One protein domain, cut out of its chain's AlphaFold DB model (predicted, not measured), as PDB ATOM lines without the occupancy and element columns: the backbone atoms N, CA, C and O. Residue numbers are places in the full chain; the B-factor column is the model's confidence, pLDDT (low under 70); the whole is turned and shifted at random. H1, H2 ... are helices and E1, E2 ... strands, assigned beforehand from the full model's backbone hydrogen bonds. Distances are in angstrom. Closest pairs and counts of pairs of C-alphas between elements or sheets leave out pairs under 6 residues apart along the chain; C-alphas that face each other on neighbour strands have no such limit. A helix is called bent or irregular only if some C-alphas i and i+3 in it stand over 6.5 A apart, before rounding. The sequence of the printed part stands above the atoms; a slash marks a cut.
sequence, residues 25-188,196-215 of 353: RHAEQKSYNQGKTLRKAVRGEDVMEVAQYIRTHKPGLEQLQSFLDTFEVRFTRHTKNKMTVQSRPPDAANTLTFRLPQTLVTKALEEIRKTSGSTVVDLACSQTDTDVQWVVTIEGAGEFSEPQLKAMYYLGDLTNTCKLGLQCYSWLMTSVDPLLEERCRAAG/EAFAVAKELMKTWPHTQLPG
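Overview. This is residues 25 to 188 and 196 to 215 of the 353 residues of the protein "ULP_PROTEASE domain-containing protein" of Phytophthora fragariae (UniProt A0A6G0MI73). A long helix, H6, runs nearly straight as a spine through most of the length, with a small head at its first end made of a three-stranded sheet and H5 packed over one face of it. The short helices H3, H4 and H7 pack along H6, H1 and H2 sit farther out on H4, and residues 182 to 188, of which 182 to 186 belong to H6, stick out free at the far end. The printed part has 184 residues with seven named helices and three named strands, in the order H1 H2 H3 H4 E1 H5 E2 E3 H6 H7, and its class is mostly helix. The sheet has the order E1 E2 E3, all antiparallel. The whole is loose, with a radius of gyration of the C-alphas of 20.1 A and spans of 71 by 38 by 32 A.

Along the chain. H1, residues 25 to 34, begins at C-alpha 25 (-32.621, 8.292, 47.971). H2 is residues 36 to 41, H3 residues 47 to 57 and H4 residues 61 to 68. E1, residues 83 to 88, measures 15.8 A, and H5, residues 102 to 116, 21.0 A. E2 is residues 133 to 138 and E3 residues 142 to 145. H6, residues 146 to 186, was assigned as one helix by its hydrogen bonds but is bent, with C-alphas 174 and 177 6.6 A apart. Its arms are H6a, residues 146 to 174, 41.7 A long, and H6b, residues 177 to 186, at a shallow tilt of 25 degrees. H7, residues 196 to 206, ends at C-alpha 206 (-10.047, 11.463, 43.797).

Arrangement. H6a touches H3 at a steep tilt of 50 degrees, closest at the C-alphas of Met 48 and Ala 151, 5.3 A. It touches H4 at Gln 65 and Cys 162, C-alphas 5.6 A apart. H7 touches H6a, opposite ways at a shallow tilt of 24 degrees, closest at the C-alphas of Tyr 169 and Ala 201, 5.5 A. H1 touches H4 about perpendicular, at 80 degrees, with the C-alphas of Gln 34 and Gln 63 closest at 5.0 A. H2 touches H4, with the C-alphas of Arg 39 and Phe 67 closest at 6.3 A. H5 touches H6a, with the C-alphas of Gln 102 and Gly 156 closest at 5.7 A. H5 is on the sheet at a height of 8.9 A, over E1 and E2, in two layers, helix on one face of a sheet. H6a only grazes the sheet, with residues 146 to 151. In E1 and E2, N 86 and O 135 are within hydrogen-bond range at 3.0 A; in the hairpin E2 and E3, N 136 and O 144 are at 2.8 A. In H1, H2, H3, H4, H5, H6a, H6b and H7 every O i to N i+4 pair is within hydrogen-bond range.

Size, cuts and confidence. The two C-alphas farthest apart are those of Pro 89 and Gly 188, 71.8 A. Residues 189 to 195 are not printed, and C-alphas 188 and 196 are 17.6 A apart across the cut. The links H4 to E1, E1 to H5 and H5 to E2 are long. The mean pLDDT of the printed part is 88.5, with residues 92 to 93 and 118 to 131 under 70.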
ATOM      1  N   ARG A  25     -32.486   6.973  48.604       82.69
ATOM      2  CA  ARG A  25     -32.621   8.292  47.971       82.69
ATOM      3  C   ARG A  25     -31.549   9.273  48.453       82.69
ATOM      4  O   ARG A  25     -31.017  10.037  47.651       82.69
ATOM      5  N   HIS A  26     -31.208   9.262  49.740       85.88
ATOM      6  CA  HIS A  26     -30.122  10.079  50.284       85.88
ATOM      7  C   HIS A  26     -28.757   9.687  49.703       85.88
ATOM      8  O   HIS A  26     -27.976  10.573  49.347       85.88
ATOM      9  N   ALA A  27     -28.480   8.388  49.556       83.50
ATOM     10  CA  ALA A  27     -27.257   7.896  48.925       83.50
ATOM     11  C   ALA A  27     -27.177   8.289  47.438       83.50
ATOM     12  O   ALA A  27     -26.156   8.818  46.997       83.50
ATOM     13  N   GLU A  28     -28.272   8.126  46.691       83.44
ATOM     14  CA  GLU A  28     -28.387   8.556  45.292       83.44
ATOM     15  C   GLU A  28     -28.179  10.069  45.150       83.44
ATOM     16  O   GLU A  28     -27.429  10.515  44.284       83.44
ATOM     17  N   GLN A  29     -28.764  10.874  46.042       84.38
ATOM     18  CA  GLN A  29     -28.576  12.323  46.039       84.38
ATOM     19  C   GLN A  29     -27.123  12.716  46.337       84.38
ATOM     20  O   GLN A  29     -26.605  13.656  45.729       84.38
ATOM     21  N   LYS A  30     -26.460  12.020  47.268       85.44
ATOM     22  CA  LYS A  30     -25.043  12.247  47.588       85.44
ATOM     23  C   LYS A  30     -24.156  11.922  46.384       85.44
ATOM     24  O   LYS A  30     -23.344  12.766  46.014       85.44
ATOM     25  N   SER A  31     -24.369  10.766  45.754       82.81
ATOM     26  CA  SER A  31     -23.661  10.350  44.535       82.81
ATOM     27  C   SER A  31     -23.889  11.336  43.389       82.81
ATOM     28  O   SER A  31     -22.941  11.839  42.786       82.81
ATOM     29  N   TYR A  32     -25.141  11.746  43.158       85.19
ATOM     30  CA  TYR A  32     -25.455  12.787  42.185       85.19
ATOM     31  C   TYR A  32     -24.678  14.067  42.493       85.19
ATOM     32  O   TYR A  32     -24.044  14.624  41.610       85.19
ATOM     33  N   ASN A  33     -24.649  14.543  43.736       90.00
ATOM     34  CA  ASN A  33     -24.013  15.818  44.065       90.00
ATOM     35  C   ASN A  33     -22.492  15.865  43.815       90.00
ATOM     36  O   ASN A  33     -21.981  16.969  43.618       90.00
ATOM     37  N   GLN A  34     -21.792  14.726  43.745       90.81
ATOM     38  CA  GLN A  34     -20.352  14.682  43.439       90.81
ATOM     39  C   GLN A  34     -20.033  15.329  42.077       90.81
ATOM     40  O   GLN A  34     -19.134  16.157  41.977       90.81
ATOM     41  N   GLY A  35     -20.838  15.079  41.041       91.62
ATOM     42  CA  GLY A  35     -20.646  15.626  39.690       91.62
ATOM     43  C   GLY A  35     -21.193  17.045  39.471       91.62
ATOM     44  O   GLY A  35     -21.235  17.520  38.335       91.62
ATOM     45  N   LYS A  36     -21.658  17.741  40.521       92.62
ATOM     46  CA  LYS A  36     -22.383  19.022  40.386       92.62
ATOM     47  C   LYS A  36     -21.542  20.116  39.727       92.62
ATOM     48  O   LYS A  36     -22.068  20.865  38.905       92.62
ATOM     49  N   THR A  37     -20.264  20.220  40.085       92.62
ATOM     50  CA  THR A  37     -19.364  21.247  39.536       92.62
ATOM     51  C   THR A  37     -19.118  21.025  38.045       92.62
ATOM     52  O   THR A  37     -19.282  21.969  37.278       92.62
ATOM     53  N   LEU A  38     -18.844  19.781  37.626       93.19
ATOM     54  CA  LEU A  38     -18.721  19.412  36.207       93.19
ATOM     55  C   LEU A  38     -19.997  19.755  35.438       93.19
ATOM     56  O   LEU A  38     -19.942  20.503  34.470       93.19
ATOM     57  N   ARG A  39     -21.165  19.301  35.914       94.50
ATOM     58  CA  ARG A  39     -22.450  19.592  35.252       94.50
ATOM     59  C   ARG A  39     -22.743  21.081  35.119       94.50
ATOM     60  O   ARG A  39     -23.395  21.473  34.161       94.50
ATOM     61  N   LYS A  40     -22.321  21.900  36.087       94.19
ATOM     62  CA  LYS A  40     -22.472  23.358  36.007       94.19
ATOM     63  C   LYS A  40     -21.545  23.955  34.947       94.19
ATOM     64  O   LYS A  40     -21.962  24.891  34.279       94.19
ATOM     65  N   ALA A  41     -20.323  23.437  34.831       93.50
ATOM     66  CA  ALA A  41     -19.304  23.957  33.929       93.50
ATOM     67  C   ALA A  41     -19.600  23.670  32.451       93.50
ATOM     68  O   ALA A  41     -19.362  24.541  31.632       93.50
ATOM     69  N   VAL A  42     -20.153  22.496  32.125       94.06
ATOM     70  CA  VAL A  42     -20.439  22.085  30.733       94.06
ATOM     71  C   VAL A  42     -21.935  22.094  30.395       94.06
ATOM     72  O   VAL A  42     -22.433  21.296  29.598       94.06
ATOM     73  N   ARG A  43     -22.715  22.945  31.068       90.75
ATOM     74  CA  ARG A  43     -24.177  22.918  30.957       90.75
ATOM     75  C   ARG A  43     -24.641  23.426  29.590       90.75
ATOM     76  O   ARG A  43     -24.684  24.627  29.371       90.75
ATOM     77  N   GLY A  44     -25.161  22.516  28.770       87.69
ATOM     78  CA  GLY A  44     -25.708  22.863  27.453       87.69
ATOM     79  C   GLY A  44     -24.642  23.040  26.374       87.69
ATOM     80  O   GLY A  44     -25.000  23.425  25.266       87.69
ATOM     81  N   GLU A  45     -23.386  22.734  26.698       92.00
ATOM     82  CA  GLU A  45     -22.274  22.723  25.749       92.00
ATOM     83  C   GLU A  45     -22.393  21.542  24.774       92.00
ATOM     84  O   GLU A  45     -23.056  20.530  25.055       92.00
ATOM     85  N   ASP A  46     -21.722  21.669  23.632       93.12
ATOM     86  CA  ASP A  46     -21.607  20.599  22.648       93.12
ATOM     87  C   ASP A  46     -20.800  19.407  23.196       93.12
ATOM     88  O   ASP A  46     -19.926  19.533  24.056       93.12
ATOM     89  N   VAL A  47     -21.063  18.206  22.680       94.44
ATOM     90  CA  VAL A  47     -20.381  16.970  23.076       94.44
ATOM     91  C   VAL A  47     -18.861  17.047  22.906       94.44
ATOM     92  O   VAL A  47     -18.125  16.466  23.708       94.44
ATOM     93  N   MET A  48     -18.373  17.772  21.897       93.81
ATOM     94  CA  MET A  48     -16.946  17.996  21.679       93.81
ATOM     95  C   MET A  48     -16.363  18.927  22.742       93.81
ATOM     96  O   MET A  48     -15.281  18.652  23.258       93.81
ATOM     97  N   GLU A  49     -17.090  19.977  23.126       95.12
ATOM     98  CA  GLU A  49     -16.693  20.900  24.197       95.12
ATOM     99  C   GLU A  49     -16.687  20.195  25.556       95.12
ATOM    100  O   GLU A  49     -15.738  20.342  26.323       95.12
ATOM    101  N   VAL A  50     -17.680  19.340  25.825       96.19
ATOM    102  CA  VAL A  50     -17.715  18.482  27.019       96.19
ATOM    103  C   VAL A  50     -16.496  17.558  27.061       96.19
ATOM    104  O   VAL A  50     -15.813  17.474  28.087       96.19
ATOM    105  N   ALA A  51     -16.194  16.873  25.953       96.31
ATOM    106  CA  ALA A  51     -15.033  15.992  25.858       96.31
ATOM    107  C   ALA A  51     -13.721  16.762  26.069       96.31
ATOM    108  O   ALA A  51     -12.864  16.322  26.839       96.31
ATOM    109  N   GLN A  52     -13.582  17.932  25.444       95.75
ATOM    110  CA  GLN A  52     -12.403  18.779  25.586       95.75
ATOM    111  C   GLN A  52     -12.249  19.321  27.013       95.75
ATOM    112  O   GLN A  52     -11.142  19.326  27.561       95.75
ATOM    113  N   TYR A  53     -13.352  19.721  27.648       96.44
ATOM    114  CA  TYR A  53     -13.361  20.168  29.035       96.44
ATOM    115  C   TYR A  53     -12.846  19.063  29.961       96.44
ATOM    116  O   TYR A  53     -11.956  19.319  30.772       96.44
ATOM    117  N   ILE A  54     -13.345  17.831  29.816       96.56
ATOM    118  CA  ILE A  54     -12.922  16.689  30.641       96.56
ATOM    119  C   ILE A  54     -11.443  16.356  30.420       96.56
ATOM    120  O   ILE A  54     -10.718  16.189  31.400       96.56
ATOM    121  N   ARG A  55     -10.965  16.342  29.166       94.75
ATOM    122  CA  ARG A  55      -9.542  16.119  28.840       94.75
ATOM    123  C   ARG A  55      -8.620  17.130  29.513       94.75
ATOM    124  O   ARG A  55      -7.528  16.777  29.955       94.75
ATOM    125  N   THR A  56      -9.069  18.379  29.578       95.81
ATOM    126  CA  THR A  56      -8.288  19.494  30.120       95.81
ATOM    127  C   THR A  56      -8.299  19.494  31.647       95.81
ATOM    128  O   THR A  56      -7.254  19.645  32.272       95.81
ATOM    129  N   HIS A  57      -9.470  19.294  32.256       95.12
ATOM    130  CA  HIS A  57      -9.650  19.439  33.702       95.12
ATOM    131  C   HIS A  57      -9.379  18.159  34.491       95.12
ATOM    132  O   HIS A  57      -9.187  18.254  35.699       95.12
ATOM    133  N   LYS A  58      -9.373  16.990  33.832       96.31
ATOM    134  CA  LYS A  58      -9.013  15.687  34.418       96.31
ATOM    135  C   LYS A  58      -9.664  15.460  35.797       96.31
ATOM    136  O   LYS A  58      -8.966  15.355  36.803       96.31
ATOM    137  N   PRO A  59     -11.006  15.449  35.879       96.62
ATOM    138  CA  PRO A  59     -11.710  15.319  37.152       96.62
ATOM    139  C   PRO A  59     -11.465  13.959  37.824       96.62
ATOM    140  O   PRO A  59     -11.332  12.945  37.147       96.62
ATOM    141  N   GLY A  60     -11.483  13.911  39.157       96.88
ATOM    142  CA  GLY A  60     -11.387  12.647  39.895       96.88
ATOM    143  C   GLY A  60     -12.516  11.667  39.557       96.88
ATOM    144  O   GLY A  60     -13.611  12.083  39.159       96.88
ATOM    145  N   LEU A  61     -12.262  10.369  39.748       96.50
ATOM    146  CA  LEU A  61     -13.185   9.276  39.430       96.50
ATOM    147  C   LEU A  61     -14.614   9.505  39.960       96.50
ATOM    148  O   LEU A  61     -15.578   9.320  39.219       96.50
ATOM    149  N   GLU A  62     -14.767   9.957  41.211       94.38
ATOM    150  CA  GLU A  62     -16.086  10.190  41.821       94.38
ATOM    151  C   GLU A  62     -16.900  11.263  41.083       94.38
ATOM    152  O   GLU A  62     -18.106  11.134  40.854       94.38
ATOM    153  N   GLN A  63     -16.219  12.336  40.687       95.69
ATOM    154  CA  GLN A  63     -16.824  13.488  40.046       95.69
ATOM    155  C   GLN A  63     -17.196  13.128  38.607       95.69
ATOM    156  O   GLN A  63     -18.296  13.443  38.144       95.69
ATOM    157  N   LEU A  64     -16.272  12.439  37.933       96.19
ATOM    158  CA  LEU A  64     -16.380  11.998  36.555       96.19
ATOM    159  C   LEU A  64     -17.519  10.994  36.370       96.19
ATOM    160  O   LEU A  64     -18.385  11.223  35.529       96.19
ATOM    161  N   GLN A  65     -17.573   9.943  37.189       95.81
ATOM    162  CA  GLN A  65     -18.653   8.954  37.162       95.81
ATOM    163  C   GLN A  65     -20.019   9.621  37.358       95.81
ATOM    164  O   GLN A  65     -20.931   9.437  36.555       95.81
ATOM    165  N   SER A  66     -20.142  10.448  38.402       95.25
ATOM    166  CA  SER A  66     -21.386  11.150  38.724       95.25
ATOM    167  C   SER A  66     -21.860  12.063  37.587       95.25
ATOM    168  O   SER A  66     -23.061  12.237  37.369       95.25
ATOM    169  N   PHE A  67     -20.931  12.674  36.848       96.25
ATOM    170  CA  PHE A  67     -21.252  13.430  35.644       96.25
ATOM    171  C   PHE A  67     -21.709  12.509  34.500       96.25
ATOM    172  O   PHE A  67     -22.800  12.711  33.962       96.25
ATOM    173  N   LEU A  68     -20.917  11.491  34.154       95.31
ATOM    174  CA  LEU A  68     -21.151  10.624  32.994       95.31
ATOM    175  C   LEU A  68     -22.445   9.806  33.097       95.31
ATOM    176  O   LEU A  68     -23.117   9.633  32.083       95.31
ATOM    177  N   ASP A  69     -22.849   9.393  34.303       93.00
ATOM    178  CA  ASP A  69     -24.138   8.719  34.544       93.00
ATOM    179  C   ASP A  69     -25.350   9.588  34.196       93.00
ATOM    180  O   ASP A  69     -26.441   9.088  33.920       93.00
ATOM    181  N   THR A  70     -25.166  10.906  34.226       92.12
ATOM    182  CA  THR A  70     -26.224  11.886  33.964       92.12
ATOM    183  C   THR A  70     -26.136  12.504  32.574       92.12
ATOM    184  O   THR A  70     -27.060  13.210  32.168       92.12
ATOM    185  N   PHE A  71     -25.042  12.262  31.847       94.25
ATOM    186  CA  PHE A  71     -24.859  12.783  30.501       94.25
ATOM    187  C   PHE A  71     -25.768  12.031  29.525       94.25
ATOM    188  O   PHE A  71     -25.775  10.799  29.485       94.25
ATOM    189  N   GLU A  72     -26.570  12.770  28.758       95.25
ATOM    190  CA  GLU A  72     -27.666  12.194  27.980       95.25
ATOM    191  C   GLU A  72     -27.152  11.199  26.927       95.25
ATOM    192  O   GLU A  72     -26.317  11.534  26.084       95.25
ATOM    193  N   VAL A  73     -27.689   9.972  26.948       96.19
ATOM    194  CA  VAL A  73     -27.452   8.953  25.915       96.19
ATOM    195  C   VAL A  73     -28.735   8.743  25.122       96.19
ATOM    196  O   VAL A  73     -29.715   8.205  25.641       96.19
ATOM    197  N   ARG A  74     -28.737   9.139  23.848       95.25
ATOM    198  CA  ARG A  74     -29.884   8.925  22.947       95.25
ATOM    199  C   ARG A  74     -29.720   7.647  22.143       95.25
ATOM    200  O   ARG A  74     -28.645   7.065  22.100       95.25
ATOM    201  N   PHE A  75     -30.799   7.197  21.502       93.19
ATOM    202  CA  PHE A  75     -30.771   6.066  20.561       93.19
ATOM    203  C   PHE A  75     -30.332   4.721  21.176       93.19
ATOM    204  O   PHE A  75     -29.891   3.821  20.471       93.19
ATOM    205  N   THR A  76     -30.525   4.527  22.484       89.44
ATOM    206  CA  THR A  76     -30.161   3.283  23.196       89.44
ATOM    207  C   THR A  76     -30.888   2.033  22.694       89.44
ATOM    208  O   THR A  76     -30.367   0.931  22.819       89.44
ATOM    209  N   ARG A  77     -32.078   2.193  22.102       89.06
ATOM    210  CA  ARG A  77     -32.877   1.111  21.492       89.06
ATOM    211  C   ARG A  77     -32.859   1.151  19.962       89.06
ATOM    212  O   ARG A  77     -33.794   0.679  19.323       89.06
ATOM    213  N   HIS A  78     -31.852   1.785  19.373       87.62
ATOM    214  CA  HIS A  78     -31.753   1.909  17.927       87.62
ATOM    215  C   HIS A  78     -31.405   0.564  17.286       87.62
ATOM    216  O   HIS A  78     -30.438  -0.087  17.674       87.62
ATOM    217  N   THR A  79     -32.217   0.141  16.320       85.62
ATOM    218  CA  THR A  79     -32.107  -1.173  15.667       85.62
ATOM    219  C   THR A  79     -31.643  -1.090  14.218       85.62
ATOM    220  O   THR A  79     -31.266  -2.106  13.635       85.62
ATOM    221  N   LYS A  80     -31.671   0.105  13.622       86.25
ATOM    222  CA  LYS A  80     -31.230   0.317  12.247       86.25
ATOM    223  C   LYS A  80     -29.706   0.386  12.219       86.25
ATOM    224  O   LYS A  80     -29.087   1.024  13.061       86.25
ATOM    225  N   ASN A  81     -29.108  -0.301  11.253       79.81
ATOM    226  CA  ASN A  81     -27.650  -0.379  11.113       79.81
ATOM    227  C   ASN A  81     -27.156   0.216   9.792       79.81
ATOM    228  O   ASN A  81     -25.960   0.176   9.523       79.81
ATOM    229  N   LYS A  82     -28.053   0.731   8.943       91.75
ATOM    230  CA  LYS A  82     -27.651   1.319   7.671       91.75
ATOM    231  C   LYS A  82     -26.943   2.646   7.938       91.75
ATOM    232  O   LYS A  82     -27.518   3.549   8.548       91.75
ATOM    233  N   MET A  83     -25.706   2.734   7.464       95.25
ATOM    234  CA  MET A  83     -24.854   3.909   7.566       95.25
ATOM    235  C   MET A  83     -24.355   4.281   6.175       95.25
ATOM    236  O   MET A  83     -24.019   3.403   5.381       95.25
ATOM    237  N   THR A  84     -24.321   5.576   5.887       94.44
ATOM    238  CA  THR A  84     -23.724   6.118   4.664       94.44
ATOM    239  C   THR A  84     -22.610   7.064   5.070       94.44
ATOM    240  O   THR A  84     -22.832   7.931   5.912       94.44
ATOM    241  N   VAL A  85     -21.429   6.905   4.479       94.31
ATOM    242  CA  VAL A  85     -20.258   7.740   4.763       94.31
ATOM    243  C   VAL A  85     -20.006   8.669   3.585       94.31
ATOM    244  O   VAL A  85     -20.047   8.236   2.433       94.31
ATOM    245  N   GLN A  86     -19.753   9.942   3.870       91.31
ATOM    246  CA  GLN A  86     -19.409  10.947   2.869       91.31
ATOM    247  C   GLN A  86     -18.275  11.833   3.384       91.31
ATOM    248  O   GLN A  86     -18.158  12.075   4.586       91.31
ATOM    249  N   SER A  87     -17.452  12.326   2.465       89.06
ATOM    250  CA  SER A  87     -16.486  13.387   2.722       89.06
ATOM    251  C   SER A  87     -17.078  14.723   2.270       89.06
ATOM    252  O   SER A  87     -17.570  14.842   1.146       89.06
ATOM    253  N   ARG A  88     -17.078  15.730   3.148       84.25
ATOM    254  CA  ARG A  88     -17.568  17.080   2.827       84.25
ATOM    255  C   ARG A  88     -16.800  18.155   3.603       84.25
ATOM    256  O   ARG A  88     -16.157  17.811   4.593       84.25
ATOM    257  N   PRO A  89     -16.836  19.431   3.180       81.50
ATOM    258  CA  PRO A  89     -16.280  20.524   3.975       81.50
ATOM    259  C   PRO A  89     -16.931  20.597   5.368       81.50
ATOM    260  O   PRO A  89     -18.075  20.157   5.514       81.50
ATOM    261  N   PRO A  90     -16.245  21.151   6.383       77.44
ATOM    262  CA  PRO A  90     -16.826  21.340   7.708       77.44
ATOM    263  C   PRO A  90     -18.096  22.201   7.629       77.44
ATOM    264  O   PRO A  90     -18.044  23.365   7.228       77.44
ATOM    265  N   ASP A  91     -19.240  21.634   8.004       70.50
ATOM    266  CA  ASP A  91     -20.479  22.399   8.160       70.50
ATOM    267  C   ASP A  91     -20.451  23.221   9.456       70.50
ATOM    268  O   ASP A  91     -19.684  22.940  10.383       70.50
ATOM    269  N   ALA A  92     -21.357  24.200   9.564       65.81
ATOM    270  CA  ALA A  92     -21.666  24.811  10.852       65.81
ATOM    271  C   ALA A  92     -22.029  23.707  11.861       65.81
ATOM    272  O   ALA A  92     -22.925  22.896  11.612       65.81
ATOM    273  N   ALA A  93     -21.304  23.656  12.982       63.38
ATOM    274  CA  ALA A  93     -21.448  22.594  13.965       63.38
ATOM    275  C   ALA A  93     -22.896  22.527  14.476       63.38
ATOM    276  O   ALA A  93     -23.387  23.453  15.123       63.38
ATOM    277  N   ASN A  94     -23.575  21.408  14.212       75.81
ATOM    278  CA  ASN A  94     -24.808  21.083  14.918       75.81
ATOM    279  C   ASN A  94     -24.456  20.874  16.390       75.81
ATOM    280  O   ASN A  94     -23.706  19.954  16.708       75.81
ATOM    281  N   THR A  95     -25.006  21.708  17.270       84.38
ATOM    282  CA  THR A  95     -24.826  21.566  18.715       84.38
ATOM    283  C   THR A  95     -25.477  20.269  19.191       84.38
ATOM    284  O   THR A  95     -26.703  20.124  19.177       84.38
ATOM    285  N   LEU A  96     -24.660  19.309  19.619       91.06
ATOM    286  CA  LEU A  96     -25.091  18.020  20.144       91.06
ATOM    287  C   LEU A  96     -24.825  17.960  21.646       91.06
ATOM    288  O   LEU A  96     -23.714  17.702  22.080       91.06
ATOM    289  N   THR A  97     -25.866  18.110  22.460       93.44
ATOM    290  CA  THR A  97     -25.756  18.053  23.932       93.44
ATOM    291  C   THR A  97     -25.900  16.631  24.500       93.44
ATOM    292  O   THR A  97     -26.242  16.454  25.669       93.44
ATOM    293  N   PHE A  98     -25.735  15.603  23.664       94.94
ATOM    294  CA  PHE A  98     -25.934  14.193  24.005       94.94
ATOM    295  C   PHE A  98     -24.891  13.321  23.300       94.94
ATOM    296  O   PHE A  98     -24.301  13.731  22.301       94.94
ATOM    297  N   ARG A  99     -24.709  12.082  23.768       95.50
ATOM    298  CA  ARG A  99     -23.927  11.053  23.062       95.50
ATOM    299  C   ARG A  99     -24.797   9.917  22.539       95.50
ATOM    300  O   ARG A  99     -25.892   9.651  23.039       95.50
ATOM    301  N   LEU A 100     -24.277   9.215  21.541       95.88
ATOM    302  CA  LEU A 100     -24.820   7.944  21.075       95.88
ATOM    303  C   LEU A 100     -24.346   6.779  21.972       95.88
ATOM    304  O   LEU A 100     -23.381   6.930  22.730       95.88
ATOM    305  N   PRO A 101     -24.994   5.601  21.907       95.44
ATOM    306  CA  PRO A 101     -24.529   4.414  22.616       95.44
ATOM    307  C   PRO A 101     -23.168   3.970  22.069       95.44
ATOM    308  O   PRO A 101     -22.955   4.023  20.858       95.44
ATOM    309  N   GLN A 102     -22.280   3.470  22.938       94.88
ATOM    310  CA  GLN A 102     -20.901   3.111  22.558       94.88
ATOM    311  C   GLN A 102     -20.856   2.166  21.352       94.88
ATOM    312  O   GLN A 102     -20.086   2.375  20.425       94.88
ATOM    313  N   THR A 103     -21.745   1.174  21.317       93.44
ATOM    314  CA  THR A 103     -21.843   0.207  20.218       93.44
ATOM    315  C   THR A 103     -22.181   0.849  18.873       93.44
ATOM    316  O   THR A 103     -21.720   0.371  17.841       93.44
ATOM    317  N   LEU A 104     -22.980   1.916  18.864       94.75
ATOM    318  CA  LEU A 104     -23.338   2.640  17.648       94.75
ATOM    319  C   LEU A 104     -22.190   3.547  17.193       94.75
ATOM    320  O   LEU A 104     -21.903   3.600  16.002       94.75
ATOM    321  N   VAL A 105     -21.515   4.205  18.142       95.56
ATOM    322  CA  VAL A 105     -20.339   5.044  17.867       95.56
ATOM    323  C   VAL A 105     -19.203   4.214  17.272       95.56
ATOM    324  O   VAL A 105     -18.659   4.595  16.239       95.56
ATOM    325  N   THR A 106     -18.881   3.062  17.872       95.12
ATOM    326  CA  THR A 106     -17.833   2.161  17.369       95.12
ATOM    327  C   THR A 106     -18.124   1.722  15.936       95.12
ATOM    328  O   THR A 106     -17.266   1.868  15.072       95.12
ATOM    329  N   LYS A 107     -19.358   1.282  15.649       94.12
ATOM    330  CA  LYS A 107     -19.769   0.908  14.287       94.12
ATOM    331  C   LYS A 107     -19.637   2.068  13.299       94.12
ATOM    332  O   LYS A 107     -19.142   1.871  12.198       94.12
ATOM    333  N   ALA A 108     -20.053   3.275  13.685       94.50
ATOM    334  CA  ALA A 108     -19.953   4.446  12.817       94.50
ATOM    335  C   ALA A 108     -18.492   4.796  12.487       94.50
ATOM    336  O   ALA A 108     -18.170   5.038  11.326       94.50
ATOM    337  N   LEU A 109     -17.597   4.760  13.479       94.62
ATOM    338  CA  LEU A 109     -16.160   4.972  13.268       94.62
ATOM    339  C   LEU A 109     -15.532   3.869  12.398       94.62
ATOM    340  O   LEU A 109     -14.691   4.162  11.548       94.62
ATOM    341  N   GLU A 110     -15.956   2.613  12.556       93.56
ATOM    342  CA  GLU A 110     -15.527   1.508  11.690       93.56
ATOM    343  C   GLU A 110     -15.951   1.713  10.229       93.56
ATOM    344  O   GLU A 110     -15.150   1.469   9.329       93.56
ATOM    345  N   GLU A 111     -17.169   2.194   9.967       93.50
ATOM    346  CA  GLU A 111     -17.624   2.499   8.602       93.50
ATOM    347  C   GLU A 111     -16.826   3.650   7.964       93.50
ATOM    348  O   GLU A 111     -16.456   3.566   6.786       93.50
ATOM    349  N   ILE A 112     -16.470   4.689   8.735       91.75
ATOM    350  CA  ILE A 112     -15.549   5.743   8.264       91.75
ATOM    351  C   ILE A 112     -14.196   5.140   7.893       91.75
ATOM    352  O   ILE A 112     -13.644   5.446   6.835       91.75
ATOM    353  N   ARG A 113     -13.655   4.257   8.737       89.38
ATOM    354  CA  ARG A 113     -12.363   3.607   8.489       89.38
ATOM    355  C   ARG A 113     -12.391   2.752   7.222       89.38
ATOM    356  O   ARG A 113     -11.478   2.855   6.406       89.38
ATOM    357  N   LYS A 114     -13.444   1.951   7.028       89.75
ATOM    358  CA  LYS A 114     -13.631   1.131   5.816       89.75
ATOM    359  C   LYS A 114     -13.682   1.989   4.554       89.75
ATOM    360  O   LYS A 114     -13.101   1.615   3.543       89.75
ATOM    361  N   THR A 115     -14.350   3.139   4.627       87.06
ATOM    362  CA  THR A 115     -14.539   4.035   3.477       87.06
ATOM    363  C   THR A 115     -13.292   4.869   3.172       87.06
ATOM    364  O   THR A 115     -12.973   5.093   2.009       87.06
ATOM    365  N   SER A 116     -12.565   5.311   4.200       82.31
ATOM    366  CA  SER A 116     -11.371   6.156   4.051       82.31
ATOM    367  C   SER A 116     -10.099   5.379   3.684       82.31
ATOM    368  O   SER A 116      -9.099   5.995   3.326       82.31
ATOM    369  N   GLY A 117     -10.106   4.043   3.773       72.00
ATOM    370  CA  GLY A 117      -8.944   3.200   3.460       72.00
ATOM    371  C   GLY A 117      -7.791   3.302   4.470       72.00
ATOM    372  O   GLY A 117      -6.712   2.764   4.222       72.00
ATOM    373  N   SER A 118      -7.994   3.976   5.607       62.78
ATOM    374  CA  SER A 118      -6.948   4.197   6.611       62.78
ATOM    375  C   SER A 118      -6.687   2.942   7.451       62.78
ATOM    376  O   SER A 118      -7.598   2.370   8.066       62.78
ATOM    377  N   THR A 119      -5.429   2.490   7.488       54.25
ATOM    378  CA  THR A 119      -5.059   1.235   8.155       54.25
ATOM    379  C   THR A 119      -4.771   1.372   9.645       54.25
ATOM    380  O   THR A 119      -5.046   0.400  10.336       54.25
ATOM    381  N   VAL A 120      -4.364   2.517  10.202       48.50
ATOM    382  CA  VAL A 120      -4.236   2.717  11.666       48.50
ATOM    383  C   VAL A 120      -4.256   4.219  11.980       48.50
ATOM    384  O   VAL A 120      -3.515   4.967  11.352       48.50
ATOM    385  N   VAL A 121      -5.055   4.663  12.962       48.59
ATOM    386  CA  VAL A 121      -4.918   6.004  13.565       48.59
ATOM    387  C   VAL A 121      -5.117   5.908  15.076       48.59
ATOM    388  O   VAL A 121      -6.091   5.319  15.545       48.59
ATOM    389  N   ASP A 122      -4.189   6.509  15.811       43.69
ATOM    390  CA  ASP A 122      -4.266   6.770  17.245       43.69
ATOM    391  C   ASP A 122      -5.450   7.713  17.561       43.69
ATOM    392  O   ASP A 122      -5.525   8.844  17.072       43.69
ATOM    393  N   LEU A 123      -6.402   7.233  18.369       49.38
ATOM    394  CA  LEU A 123      -7.648   7.928  18.729       49.38
ATOM    395  C   LEU A 123      -7.431   9.157  19.640       49.38
ATOM    396  O   LEU A 123      -8.399   9.868  19.935       49.38
ATOM    397  N   ALA A 124      -6.195   9.423  20.072       39.50
ATOM    398  CA  ALA A 124      -5.851  10.522  20.973       39.50
ATOM    399  C   ALA A 124      -5.356  11.809  20.279       39.50
ATOM    400  O   ALA A 124      -5.251  12.841  20.945       39.50
ATOM    401  N   CYS A 125      -5.063  11.797  18.972       36.28
ATOM    402  CA  CYS A 125      -4.395  12.938  18.338       36.28
ATOM    403  C   CYS A 125      -5.341  14.087  17.940       36.28
ATOM    404  O   CYS A 125      -6.460  13.884  17.459       36.28
ATOM    405  N   SER A 126      -4.862  15.313  18.166       45.75
ATOM    406  CA  SER A 126      -5.547  16.567  17.850       45.75
ATOM    407  C   SER A 126      -5.491  16.886  16.353       45.75
ATOM    408  O   SER A 126      -4.635  16.406  15.617       45.75
ATOM    409  N   GLN A 127      -6.491  17.654  15.929       48.94
ATOM    410  CA  GLN A 127      -6.869  17.950  14.552       48.94
ATOM    411  C   GLN A 127      -5.702  18.520  13.733       48.94
ATOM    412  O   GLN A 127      -5.121  19.539  14.100       48.94
ATOM    413  N   THR A 128      -5.409  17.905  12.588       41.78
ATOM    414  CA  THR A 128      -4.843  18.633  11.451       41.78
ATOM    415  C   THR A 128      -5.990  19.303  10.714       41.78
ATOM    416  O   THR A 128      -7.003  18.656  10.454       41.78
ATOM    417  N   ASP A 129      -5.816  20.579  10.396       46.16
ATOM    418  CA  ASP A 129      -6.722  21.384   9.584       46.16
ATOM    419  C   ASP A 129      -6.832  20.744   8.189       46.16
ATOM    420  O   ASP A 129      -5.966  20.912   7.329       46.16
ATOM    421  N   THR A 130      -7.825  19.876   8.002       53.38
ATOM    422  CA  THR A 130      -8.152  19.293   6.703       53.38
ATOM    423  C   THR A 130      -9.428  19.943   6.202       53.38
ATOM    424  O   THR A 130     -10.461  19.849   6.863       53.38
ATOM    425  N   ASP A 131      -9.379  20.494   4.985       61.69
ATOM    426  CA  ASP A 131     -10.510  21.052   4.214       61.69
ATOM    427  C   ASP A 131     -11.690  20.070   4.006       61.69
ATOM    428  O   ASP A 131     -12.693  20.391   3.366       61.69
ATOM    429  N   VAL A 132     -11.575  18.844   4.519       74.69
ATOM    430  CA  VAL A 132     -12.504  17.738   4.336       74.69
ATOM    431  C   VAL A 132     -12.704  17.015   5.666       74.69
ATOM    432  O   VAL A 132     -11.748  16.595   6.315       74.69
ATOM    433  N   GLN A 133     -13.965  16.830   6.047       86.19
ATOM    434  CA  GLN A 133     -14.406  16.092   7.222       86.19
ATOM    435  C   GLN A 133     -15.236  14.877   6.789       86.19
ATOM    436  O   GLN A 133     -16.078  14.962   5.890       86.19
ATOM    437  N   TRP A 134     -15.021  13.737   7.448       90.56
ATOM    438  CA  TRP A 134     -15.869  12.560   7.271       90.56
ATOM    439  C   TRP A 134     -17.151  12.697   8.087       90.56
ATOM    440  O   TRP A 134     -17.114  12.990   9.285       90.56
ATOM    441  N   VAL A 135     -18.287  12.458   7.437       92.12
ATOM    442  CA  VAL A 135     -19.617  12.487   8.049       92.12
ATOM    443  C   VAL A 135     -20.316  11.158   7.800       92.12
ATOM    444  O   VAL A 135     -20.281  10.613   6.696       92.12
ATOM    445  N   VAL A 136     -20.957  10.640   8.845       93.62
ATOM    446  CA  VAL A 136     -21.767   9.424   8.801       93.62
ATOM    447  C   VAL A 136     -23.226   9.795   8.978       93.62
ATOM    448  O   VAL A 136     -23.616  10.346  10.006       93.62
ATOM    449  N   THR A 137     -24.052   9.427   8.006       94.69
ATOM    450  CA  THR A 137     -25.508   9.446   8.139       94.69
ATOM    451  C   THR A 137     -25.967   8.092   8.670       94.69
ATOM    452  O   THR A 137     -25.860   7.077   7.982       94.69
ATOM    453  N   ILE A 138     -26.499   8.071   9.889       94.38
ATOM    454  CA  ILE A 138     -27.070   6.885  10.530       94.38
ATOM    455  C   ILE A 138     -28.587   6.912  10.327       94.38
ATOM    456  O   ILE A 138     -29.271   7.850  10.756       94.38
ATOM    457  N   GLU A 139     -29.135   5.880   9.683       93.06
ATOM    458  CA  GLU A 139     -30.552   5.834   9.318       93.06
ATOM    459  C   GLU A 139     -31.473   5.963  10.544       93.06
ATOM    460  O   GLU A 139     -31.636   5.033  11.326       93.06
ATOM    461  N   GLY A 140     -32.150   7.105  10.679       90.12
ATOM    462  CA  GLY A 140     -33.072   7.381  11.786       90.12
ATOM    463  C   GLY A 140     -32.419   7.935  13.057       90.12
ATOM    464  O   GLY A 140     -33.142   8.169  14.022       90.12
ATOM    465  N   ALA A 141     -31.099   8.154  13.070       91.31
ATOM    466  CA  ALA A 141     -30.409   8.884  14.138       91.31
ATOM    467  C   ALA A 141     -29.852  10.244  13.681       91.31
ATOM    468  O   ALA A 141     -29.750  11.152  14.503       91.31
ATOM    469  N   GLY A 142     -29.575  10.411  12.384       91.94
ATOM    470  CA  GLY A 142     -29.120  11.674  11.798       91.94
ATOM    471  C   GLY A 142     -27.674  11.614  11.319       91.94
ATOM    472  O   GLY A 142     -27.137  10.533  11.082       91.94
ATOM    473  N   GLU A 143     -27.068  12.785  11.143       92.75
ATOM    474  CA  GLU A 143     -25.698  12.936  10.651       92.75
ATOM    475  C   GLU A 143     -24.742  13.288  11.785       92.75
ATOM    476  O   GLU A 143     -25.050  14.135  12.625       92.75
ATOM    477  N   PHE A 144     -23.576  12.647  11.786       93.44
ATOM    478  CA  PHE A 144     -22.538  12.849  12.788       93.44
ATOM    479  C   PHE A 144     -21.182  12.941  12.108       93.44
ATOM    480  O   PHE A 144     -20.822  12.088  11.294       93.44
ATOM    481  N   SER A 145     -20.417  13.966  12.460       92.19
ATOM    482  CA  SER A 145     -19.044  14.106  11.991       92.19
ATOM    483  C   SER A 145     -18.083  13.181  12.742       92.19
ATOM    484  O   SER A 145     -18.326  12.796  13.888       92.19
ATOM    485  N   GLU A 146     -16.951  12.850  12.121       91.94
ATOM    486  CA  GLU A 146     -15.903  12.042  12.750       91.94
ATOM    487  C   GLU A 146     -15.408  12.630  14.088       91.94
ATOM    488  O   GLU A 146     -15.318  11.870  15.055       91.94
ATOM    489  N   PRO A 147     -15.147  13.949  14.233       91.75
ATOM    490  CA  PRO A 147     -14.756  14.526  15.520       91.75
ATOM    491  C   PRO A 147     -15.841  14.402  16.596       91.75
ATOM    492  O   PRO A 147     -15.519  14.078  17.740       91.75
ATOM    493  N   GLN A 148     -17.122  14.574  16.241       94.06
ATOM    494  CA  GLN A 148     -18.237  14.346  17.170       94.06
ATOM    495  C   GLN A 148     -18.283  12.882  17.622       94.06
ATOM    496  O   GLN A 148     -18.407  12.608  18.815       94.06
ATOM    497  N   LEU A 149     -18.124  11.933  16.695       95.31
ATOM    498  CA  LEU A 149     -18.086  10.505  17.019       95.31
ATOM    499  C   LEU A 149     -16.878  10.151  17.898       95.31
ATOM    500  O   LEU A 149     -17.038   9.417  18.868       95.31
ATOM    501  N   LYS A 150     -15.693  10.715  17.635       94.69
ATOM    502  CA  LYS A 150     -14.501  10.543  18.487       94.69
ATOM    503  C   LYS A 150     -14.710  11.115  19.892       94.69
ATOM    504  O   LYS A 150     -14.323  10.478  20.870       94.69
ATOM    505  N   ALA A 151     -15.362  12.273  20.015       96.12
ATOM    506  CA  ALA A 151     -15.728  12.847  21.310       96.12
ATOM    507  C   ALA A 151     -16.721  11.950  22.070       96.12
ATOM    508  O   ALA A 151     -16.510  11.646  23.245       96.12
ATOM    509  N   MET A 152     -17.764  11.455  21.397       97.38
ATOM    510  CA  MET A 152     -18.727  10.516  21.985       97.38
ATOM    511  C   MET A 152     -18.072   9.198  22.410       97.38
ATOM    512  O   MET A 152     -18.386   8.692  23.489       97.38
ATOM    513  N   TYR A 153     -17.166   8.665  21.584       96.94
ATOM    514  CA  TYR A 153     -16.412   7.447  21.870       96.94
ATOM    515  C   TYR A 153     -15.579   7.622  23.134       96.94
ATOM    516  O   TYR A 153     -15.651   6.786  24.027       96.94
ATOM    517  N   TYR A 154     -14.854   8.738  23.231       96.62
ATOM    518  CA  TYR A 154     -14.048   9.090  24.396       96.62
ATOM    519  C   TYR A 154     -14.885   9.166  25.681       96.62
ATOM    520  O   TYR A 154     -14.531   8.560  26.687       96.62
ATOM    521  N   LEU A 155     -16.033   9.852  25.658       96.94
ATOM    522  CA  LEU A 155     -16.919   9.934  26.828       96.94
ATOM    523  C   LEU A 155     -17.505   8.569  27.219       96.94
ATOM    524  O   LEU A 155     -17.692   8.275  28.404       96.94
ATOM    525  N   GLY A 156     -17.832   7.733  26.233       96.12
ATOM    526  CA  GLY A 156     -18.342   6.392  26.485       96.12
ATOM    527  C   GLY A 156     -17.274   5.424  26.998       96.12
ATOM    528  O   GLY A 156     -17.571   4.645  27.902       96.12
ATOM    529  N   ASP A 157     -16.041   5.527  26.508       95.38
ATOM    530  CA  ASP A 157     -14.890   4.783  27.024       95.38
ATOM    531  C   ASP A 157     -14.580   5.176  28.474       95.38
ATOM    532  O   ASP A 157     -14.550   4.319  29.355       95.38
ATOM    533  N   LEU A 158     -14.541   6.479  28.774       96.50
ATOM    534  CA  LEU A 158     -14.427   6.964  30.152       96.50
ATOM    535  C   LEU A 158     -15.545   6.453  31.062       96.50
ATOM    536  O   LEU A 158     -15.297   6.189  32.235       96.50
ATOM    537  N   THR A 159     -16.769   6.296  30.547       96.19
ATOM    538  CA  THR A 159     -17.871   5.720  31.336       96.19
ATOM    539  C   THR A 159     -17.545   4.278  31.734       96.19
ATOM    540  O   THR A 159     -17.782   3.879  32.874       96.19
ATOM    541  N   ASN A 160     -16.973   3.493  30.815       94.56
ATOM    542  CA  ASN A 160     -16.523   2.135  31.106       94.56
ATOM    543  C   ASN A 160     -15.357   2.137  32.105       94.56
ATOM    544  O   ASN A 160     -15.425   1.431  33.108       94.56
ATOM    545  N   THR A 161     -14.347   2.981  31.897       96.19
ATOM    546  CA  THR A 161     -13.222   3.159  32.826       96.19
ATOM    547  C   THR A 161     -13.701   3.509  34.233       96.19
ATOM    548  O   THR A 161     -13.246   2.905  35.204       96.19
ATOM    549  N   CYS A 162     -14.687   4.402  34.364       96.88
ATOM    550  CA  CYS A 162     -15.232   4.766  35.668       96.88
ATOM    551  C   CYS A 162     -15.964   3.605  36.347       96.88
ATOM    552  O   CYS A 162     -15.765   3.355  37.537       96.88
ATOM    553  N   LYS A 163     -16.743   2.834  35.579       95.38
ATOM    554  CA  LYS A 163     -17.392   1.614  36.071       95.38
ATOM    555  C   LYS A 163     -16.365   0.608  36.597       95.38
ATOM    556  O   LYS A 163     -16.569   0.047  37.671       95.38
ATOM    557  N   LEU A 164     -15.268   0.390  35.867       95.56
ATOM    558  CA  LEU A 164     -14.183  -0.486  36.313       95.56
ATOM    559  C   LEU A 164     -13.521   0.059  37.590       95.56
ATOM    560  O   LEU A 164     -13.276  -0.711  38.515       95.56
ATOM    561  N   GLY A 165     -13.295   1.372  37.672       96.06
ATOM    562  CA  GLY A 165     -12.750   2.022  38.864       96.06
ATOM    563  C   GLY A 165     -13.645   1.850  40.091       96.06
ATOM    564  O   GLY A 165     -13.161   1.468  41.152       96.06
ATOM    565  N   LEU A 166     -14.962   2.025  39.947       95.31
ATOM    566  CA  LEU A 166     -15.917   1.791  41.035       95.31
ATOM    567  C   LEU A 166     -15.976   0.325  41.478       95.31
ATOM    568  O   LEU A 166     -16.147   0.049  42.664       95.31
ATOM    569  N   GLN A 167     -15.844  -0.622  40.548       95.31
ATOM    570  CA  GLN A 167     -15.764  -2.045  40.887       95.31
ATOM    571  C   GLN A 167     -14.486  -2.356  41.674       95.31
ATOM    572  O   GLN A 167     -14.548  -3.087  42.660       95.31
ATOM    573  N   CYS A 168     -13.353  -1.764  41.283       95.38
ATOM    574  CA  CYS A 168     -12.097  -1.861  42.026       95.38
ATOM    575  C   CYS A 168     -12.219  -1.238  43.427       95.38
ATOM    576  O   CYS A 168     -11.885  -1.891  44.411       95.38
ATOM    577  N   TYR A 169     -12.796  -0.035  43.539       95.62
ATOM    578  CA  TYR A 169     -13.103   0.601  44.823       95.62
ATOM    579  C   TYR A 169     -13.967  -0.300  45.713       95.62
ATOM    580  O   TYR A 169     -13.651  -0.508  46.880       95.62
ATOM    581  N   SER A 170     -15.049  -0.859  45.159       94.56
ATOM    582  CA  SER A 170     -15.927  -1.762  45.904       94.56
ATOM    583  C   SER A 170     -15.148  -2.962  46.428       94.56
ATOM    584  O   SER A 170     -15.248  -3.257  47.609       94.56
ATOM    585  N   TRP A 171     -14.343  -3.612  45.584       95.06
ATOM    586  CA  TRP A 171     -13.520  -4.755  45.978       95.06
ATOM    587  C   TRP A 171     -12.499  -4.403  47.072       95.06
ATOM    588  O   TRP A 171     -12.386  -5.136  48.056       95.06
ATOM    589  N   LEU A 172     -11.817  -3.255  46.964       94.38
ATOM    590  CA  LEU A 172     -10.904  -2.769  48.004       94.38
ATOM    591  C   LEU A 172     -11.622  -2.647  49.350       94.38
ATOM    592  O   LEU A 172     -11.130  -3.141  50.358       94.38
ATOM    593  N   MET A 173     -12.806  -2.041  49.353       94.38
ATOM    594  CA  MET A 173     -13.544  -1.744  50.579       94.38
ATOM    595  C   MET A 173     -14.278  -2.951  51.172       94.38
ATOM    596  O   MET A 173     -14.457  -3.016  52.384       94.38
ATOM    597  N   THR A 174     -14.748  -3.890  50.349       93.94
ATOM    598  CA  THR A 174     -15.555  -5.025  50.828       93.94
ATOM    599  C   THR A 174     -14.750  -6.295  51.046       93.94
ATOM    600  O   THR A 174     -15.176  -7.132  51.836       93.94
ATOM    601  N   SER A 175     -13.621  -6.452  50.350       92.75
ATOM    602  CA  SER A 175     -12.834  -7.689  50.368       92.75
ATOM    603  C   SER A 175     -11.436  -7.472  50.945       92.75
ATOM    604  O   SER A 175     -11.018  -8.220  51.825       92.75
ATOM    605  N   VAL A 176     -10.710  -6.447  50.487       92.94
ATOM    606  CA  VAL A 176      -9.298  -6.253  50.869       92.94
ATOM    607  C   VAL A 176      -9.156  -5.613  52.242       92.94
ATOM    608  O   VAL A 176      -8.407  -6.116  53.075       92.94
ATOM    609  N   ASP A 177      -9.870  -4.518  52.483       92.94
ATOM    610  CA  ASP A 177      -9.790  -3.750  53.722       92.94
ATOM    611  C   ASP A 177     -10.112  -4.619  54.957       92.94
ATOM    612  O   ASP A 177      -9.241  -4.749  55.825       92.94
ATOM    613  N   PRO A 178     -11.233  -5.377  54.995       92.44
ATOM    614  CA  PRO A 178     -11.509  -6.288  56.108       92.44
ATOM    615  C   PRO A 178     -10.441  -7.374  56.299       92.44
ATOM    616  O   PRO A 178     -10.130  -7.741  57.434       92.44
ATOM    617  N   LEU A 179      -9.861  -7.879  55.204       91.50
ATOM    618  CA  LEU A 179      -8.824  -8.912  55.238       91.50
ATOM    619  C   LEU A 179      -7.501  -8.379  55.806       91.50
ATOM    620  O   LEU A 179      -6.813  -9.087  56.544       91.50
ATOM    621  N   LEU A 180      -7.138  -7.130  55.503       89.88
ATOM    622  CA  LEU A 180      -5.971  -6.482  56.107       89.88
ATOM    623  C   LEU A 180      -6.190  -6.208  57.595       89.88
ATOM    624  O   LEU A 180      -5.287  -6.459  58.398       89.88
ATOM    625  N   GLU A 181      -7.384  -5.758  57.983       89.94
ATOM    626  CA  GLU A 181      -7.715  -5.585  59.395       89.94
ATOM    627  C   GLU A 181      -7.642  -6.909  60.166       89.94
ATOM    628  O   GLU A 181      -7.090  -6.958  61.266       89.94
ATOM    629  N   GLU A 182      -8.177  -7.994  59.599       90.25
ATOM    630  CA  GLU A 182      -8.115  -9.325  60.200       90.25
ATOM    631  C   GLU A 182      -6.669  -9.794  60.382       90.25
ATOM    632  O   GLU A 182      -6.301 -10.228  61.475       90.25
ATOM    633  N   ARG A 183      -5.823  -9.635  59.358       88.31
ATOM    634  CA  ARG A 183      -4.393  -9.966  59.442       88.31
ATOM    635  C   ARG A 183      -3.663  -9.141  60.498       88.31
ATOM    636  O   ARG A 183      -2.839  -9.689  61.227       88.31
ATOM    637  N   CYS A 184      -3.976  -7.851  60.614       86.56
ATOM    638  CA  CYS A 184      -3.408  -6.980  61.642       86.56
ATOM    639  C   CYS A 184      -3.785  -7.462  63.052       86.56
ATOM    640  O   CYS A 184      -2.912  -7.625  63.907       86.56
ATOM    641  N   ARG A 185      -5.068  -7.784  63.271       88.00
ATOM    642  CA  ARG A 185      -5.557  -8.342  64.544       88.00
ATOM    643  C   ARG A 185      -4.903  -9.691  64.860       88.00
ATOM    644  O   ARG A 185      -4.488  -9.913  65.994       88.00
ATOM    645  N   ALA A 186      -4.760 -10.570  63.866       89.25
ATOM    646  CA  ALA A 186      -4.109 -11.872  64.021       89.25
ATOM    647  C   ALA A 186      -2.619 -11.757  64.388       89.25
ATOM    648  O   ALA A 186      -2.102 -12.586  65.131       89.25
ATOM    649  N   ALA A 187      -1.939 -10.705  63.925       88.06
ATOM    650  CA  ALA A 187      -0.557 -10.397  64.292       88.06
ATOM    651  C   ALA A 187      -0.411  -9.736  65.682       88.06
ATOM    652  O   ALA A 187       0.688  -9.324  66.051       88.06
ATOM    653  N   GLY A 188      -1.496  -9.611  66.459       84.56
ATOM    654  CA  GLY A 188      -1.501  -8.953  67.770       84.56
ATOM    655  C   GLY A 188      -1.492  -7.421  67.703       84.56
ATOM    656  O   GLY A 188      -1.319  -6.764  68.728       84.56
ATOM    657  N   GLU A 196      -4.040   0.637  54.665       88.81
ATOM    658  CA  GLU A 196      -3.464   0.871  53.335       88.81
ATOM    659  C   GLU A 196      -4.513   0.715  52.220       88.81
ATOM    660  O   GLU A 196      -4.551   1.528  51.297       88.81
ATOM    661  N   ALA A 197      -5.414  -0.272  52.325       91.94
ATOM    662  CA  ALA A 197      -6.491  -0.466  51.352       91.94
ATOM    663  C   ALA A 197      -7.461   0.721  51.336       91.94
ATOM    664  O   ALA A 197      -7.829   1.200  50.261       91.94
ATOM    665  N   PHE A 198      -7.824   1.240  52.511       91.69
ATOM    666  CA  PHE A 198      -8.659   2.431  52.631       91.69
ATOM    667  C   PHE A 198      -7.982   3.663  52.017       91.69
ATOM    668  O   PHE A 198      -8.610   4.413  51.264       91.69
ATOM    669  N   ALA A 199      -6.693   3.867  52.307       92.56
ATOM    670  CA  ALA A 199      -5.917   4.976  51.761       92.56
ATOM    671  C   ALA A 199      -5.861   4.916  50.225       92.56
ATOM    672  O   ALA A 199      -6.163   5.909  49.560       92.56
ATOM    673  N   VAL A 200      -5.580   3.739  49.653       93.31
ATOM    674  CA  VAL A 200      -5.591   3.522  48.196       93.31
ATOM    675  C   VAL A 200      -6.980   3.767  47.608       93.31
ATOM    676  O   VAL A 200      -7.097   4.452  46.594       93.31
ATOM    677  N   ALA A 201      -8.048   3.273  48.242       94.56
ATOM    678  CA  ALA A 201      -9.418   3.467  47.771       94.56
ATOM    679  C   ALA A 201      -9.820   4.956  47.743       94.56
ATOM    680  O   ALA A 201     -10.470   5.422  46.803       94.56
ATOM    681  N   LYS A 202      -9.401   5.724  48.751       94.44
ATOM    682  CA  LYS A 202      -9.637   7.172  48.852       94.44
ATOM    683  C   LYS A 202      -8.892   7.955  47.774       94.44
ATOM    684  O   LYS A 202      -9.478   8.867  47.189       94.44
ATOM    685  N   GLU A 203      -7.639   7.599  47.499       95.38
ATOM    686  CA  GLU A 203      -6.858   8.209  46.419       95.38
ATOM    687  C   GLU A 203      -7.413   7.840  45.041       95.38
ATOM    688  O   GLU A 203      -7.612   8.723  44.203       95.38
ATOM    689  N   LEU A 204      -7.792   6.577  44.831       95.62
ATOM    690  CA  LEU A 204      -8.426   6.104  43.599       95.62
ATOM    691  C   LEU A 204      -9.677   6.925  43.251       95.62
ATOM    692  O   LEU A 204      -9.860   7.308  42.097       95.62
ATOM    693  N   MET A 205     -10.521   7.245  44.238       95.88
ATOM    694  CA  MET A 205     -11.756   8.010  44.011       95.88
ATOM    695  C   MET A 205     -11.514   9.471  43.610       95.88
ATOM    696  O   MET A 205     -12.340  10.065  42.912       95.88
ATOM    697  N   LYS A 206     -10.397  10.057  44.048       95.88
ATOM    698  CA  LYS A 206     -10.047  11.463  43.797       95.88
ATOM    699  C   LYS A 206      -9.165  11.653  42.573       95.88
ATOM    700  O   LYS A 206      -9.061  12.769  42.069       95.88
ATOM    701  N   THR A 207      -8.544  10.583  42.100       96.81
ATOM    702  CA  THR A 207      -7.563  10.640  41.024       96.81
ATOM    703  C   THR A 207      -8.234  10.526  39.662       96.81
ATOM    704  O   THR A 207      -9.231   9.823  39.486       96.81
ATOM    705  N   TRP A 208      -7.697  11.247  38.679       97.44
ATOM    706  CA  TRP A 208      -8.079  11.074  37.284       97.44
ATOM    707  C   TRP A 208      -7.607   9.695  36.794       97.44
ATOM    708  O   TRP A 208      -6.422   9.400  36.964       97.44
ATOM    709  N   PRO A 209      -8.462   8.861  36.170       96.69
ATOM    710  CA  PRO A 209      -8.112   7.472  35.852       96.69
ATOM    711  C   PRO A 209      -6.851   7.294  34.999       96.69
ATOM    712  O   PRO A 209      -6.129   6.322  35.182       96.69
ATOM    713  N   HIS A 210      -6.551   8.244  34.110       96.00
ATOM    714  CA  HIS A 210      -5.351   8.208  33.260       96.00
ATOM    715  C   HIS A 210      -4.188   9.021  33.847       96.00
ATOM    716  O   HIS A 210      -3.397   9.631  33.134       96.00
ATOM    717  N   THR A 211      -4.139   9.144  35.172       96.25
ATOM    718  CA  THR A 211      -2.965   9.680  35.868       96.25
ATOM    719  C   THR A 211      -1.938   8.568  35.983       96.25
ATOM    720  O   THR A 211      -2.308   7.432  36.281       96.25
ATOM    721  N   GLN A 212      -0.662   8.891  35.778       95.81
ATOM    722  CA  GLN A 212       0.418   7.937  35.987       95.81
ATOM    723  C   GLN A 212       0.447   7.498  37.457       95.81
ATOM    724  O   GLN A 212       0.386   8.324  38.371       95.81
ATOM    725  N   LEU A 213       0.516   6.190  37.673       93.62
ATOM    726  CA  LEU A 213       0.674   5.586  38.981       93.62
ATOM    727  C   LEU A 213       2.127   5.812  39.444       93.62
ATOM    728  O   LEU A 213       3.060   5.468  38.715       93.62
ATOM    729  N   PRO A 214       2.352   6.422  40.620       90.31
ATOM    730  CA  PRO A 214       3.699   6.717  41.091       90.31
ATOM    731  C   PRO A 214       4.445   5.441  41.506       90.31
ATOM    732  O   PRO A 214       3.836   4.485  41.977       90.31
ATOM    733  N   GLY A 215       5.777   5.465  41.400       88.94
ATOM    734  CA  GLY A 215       6.651   4.389  41.892       88.94
ATOM    735  C   GLY A 215       7.127   3.386  40.837       88.94
ATOM    736  O   GLY A 215       7.849   2.461  41.195       88.94
TER     737      GLY A 215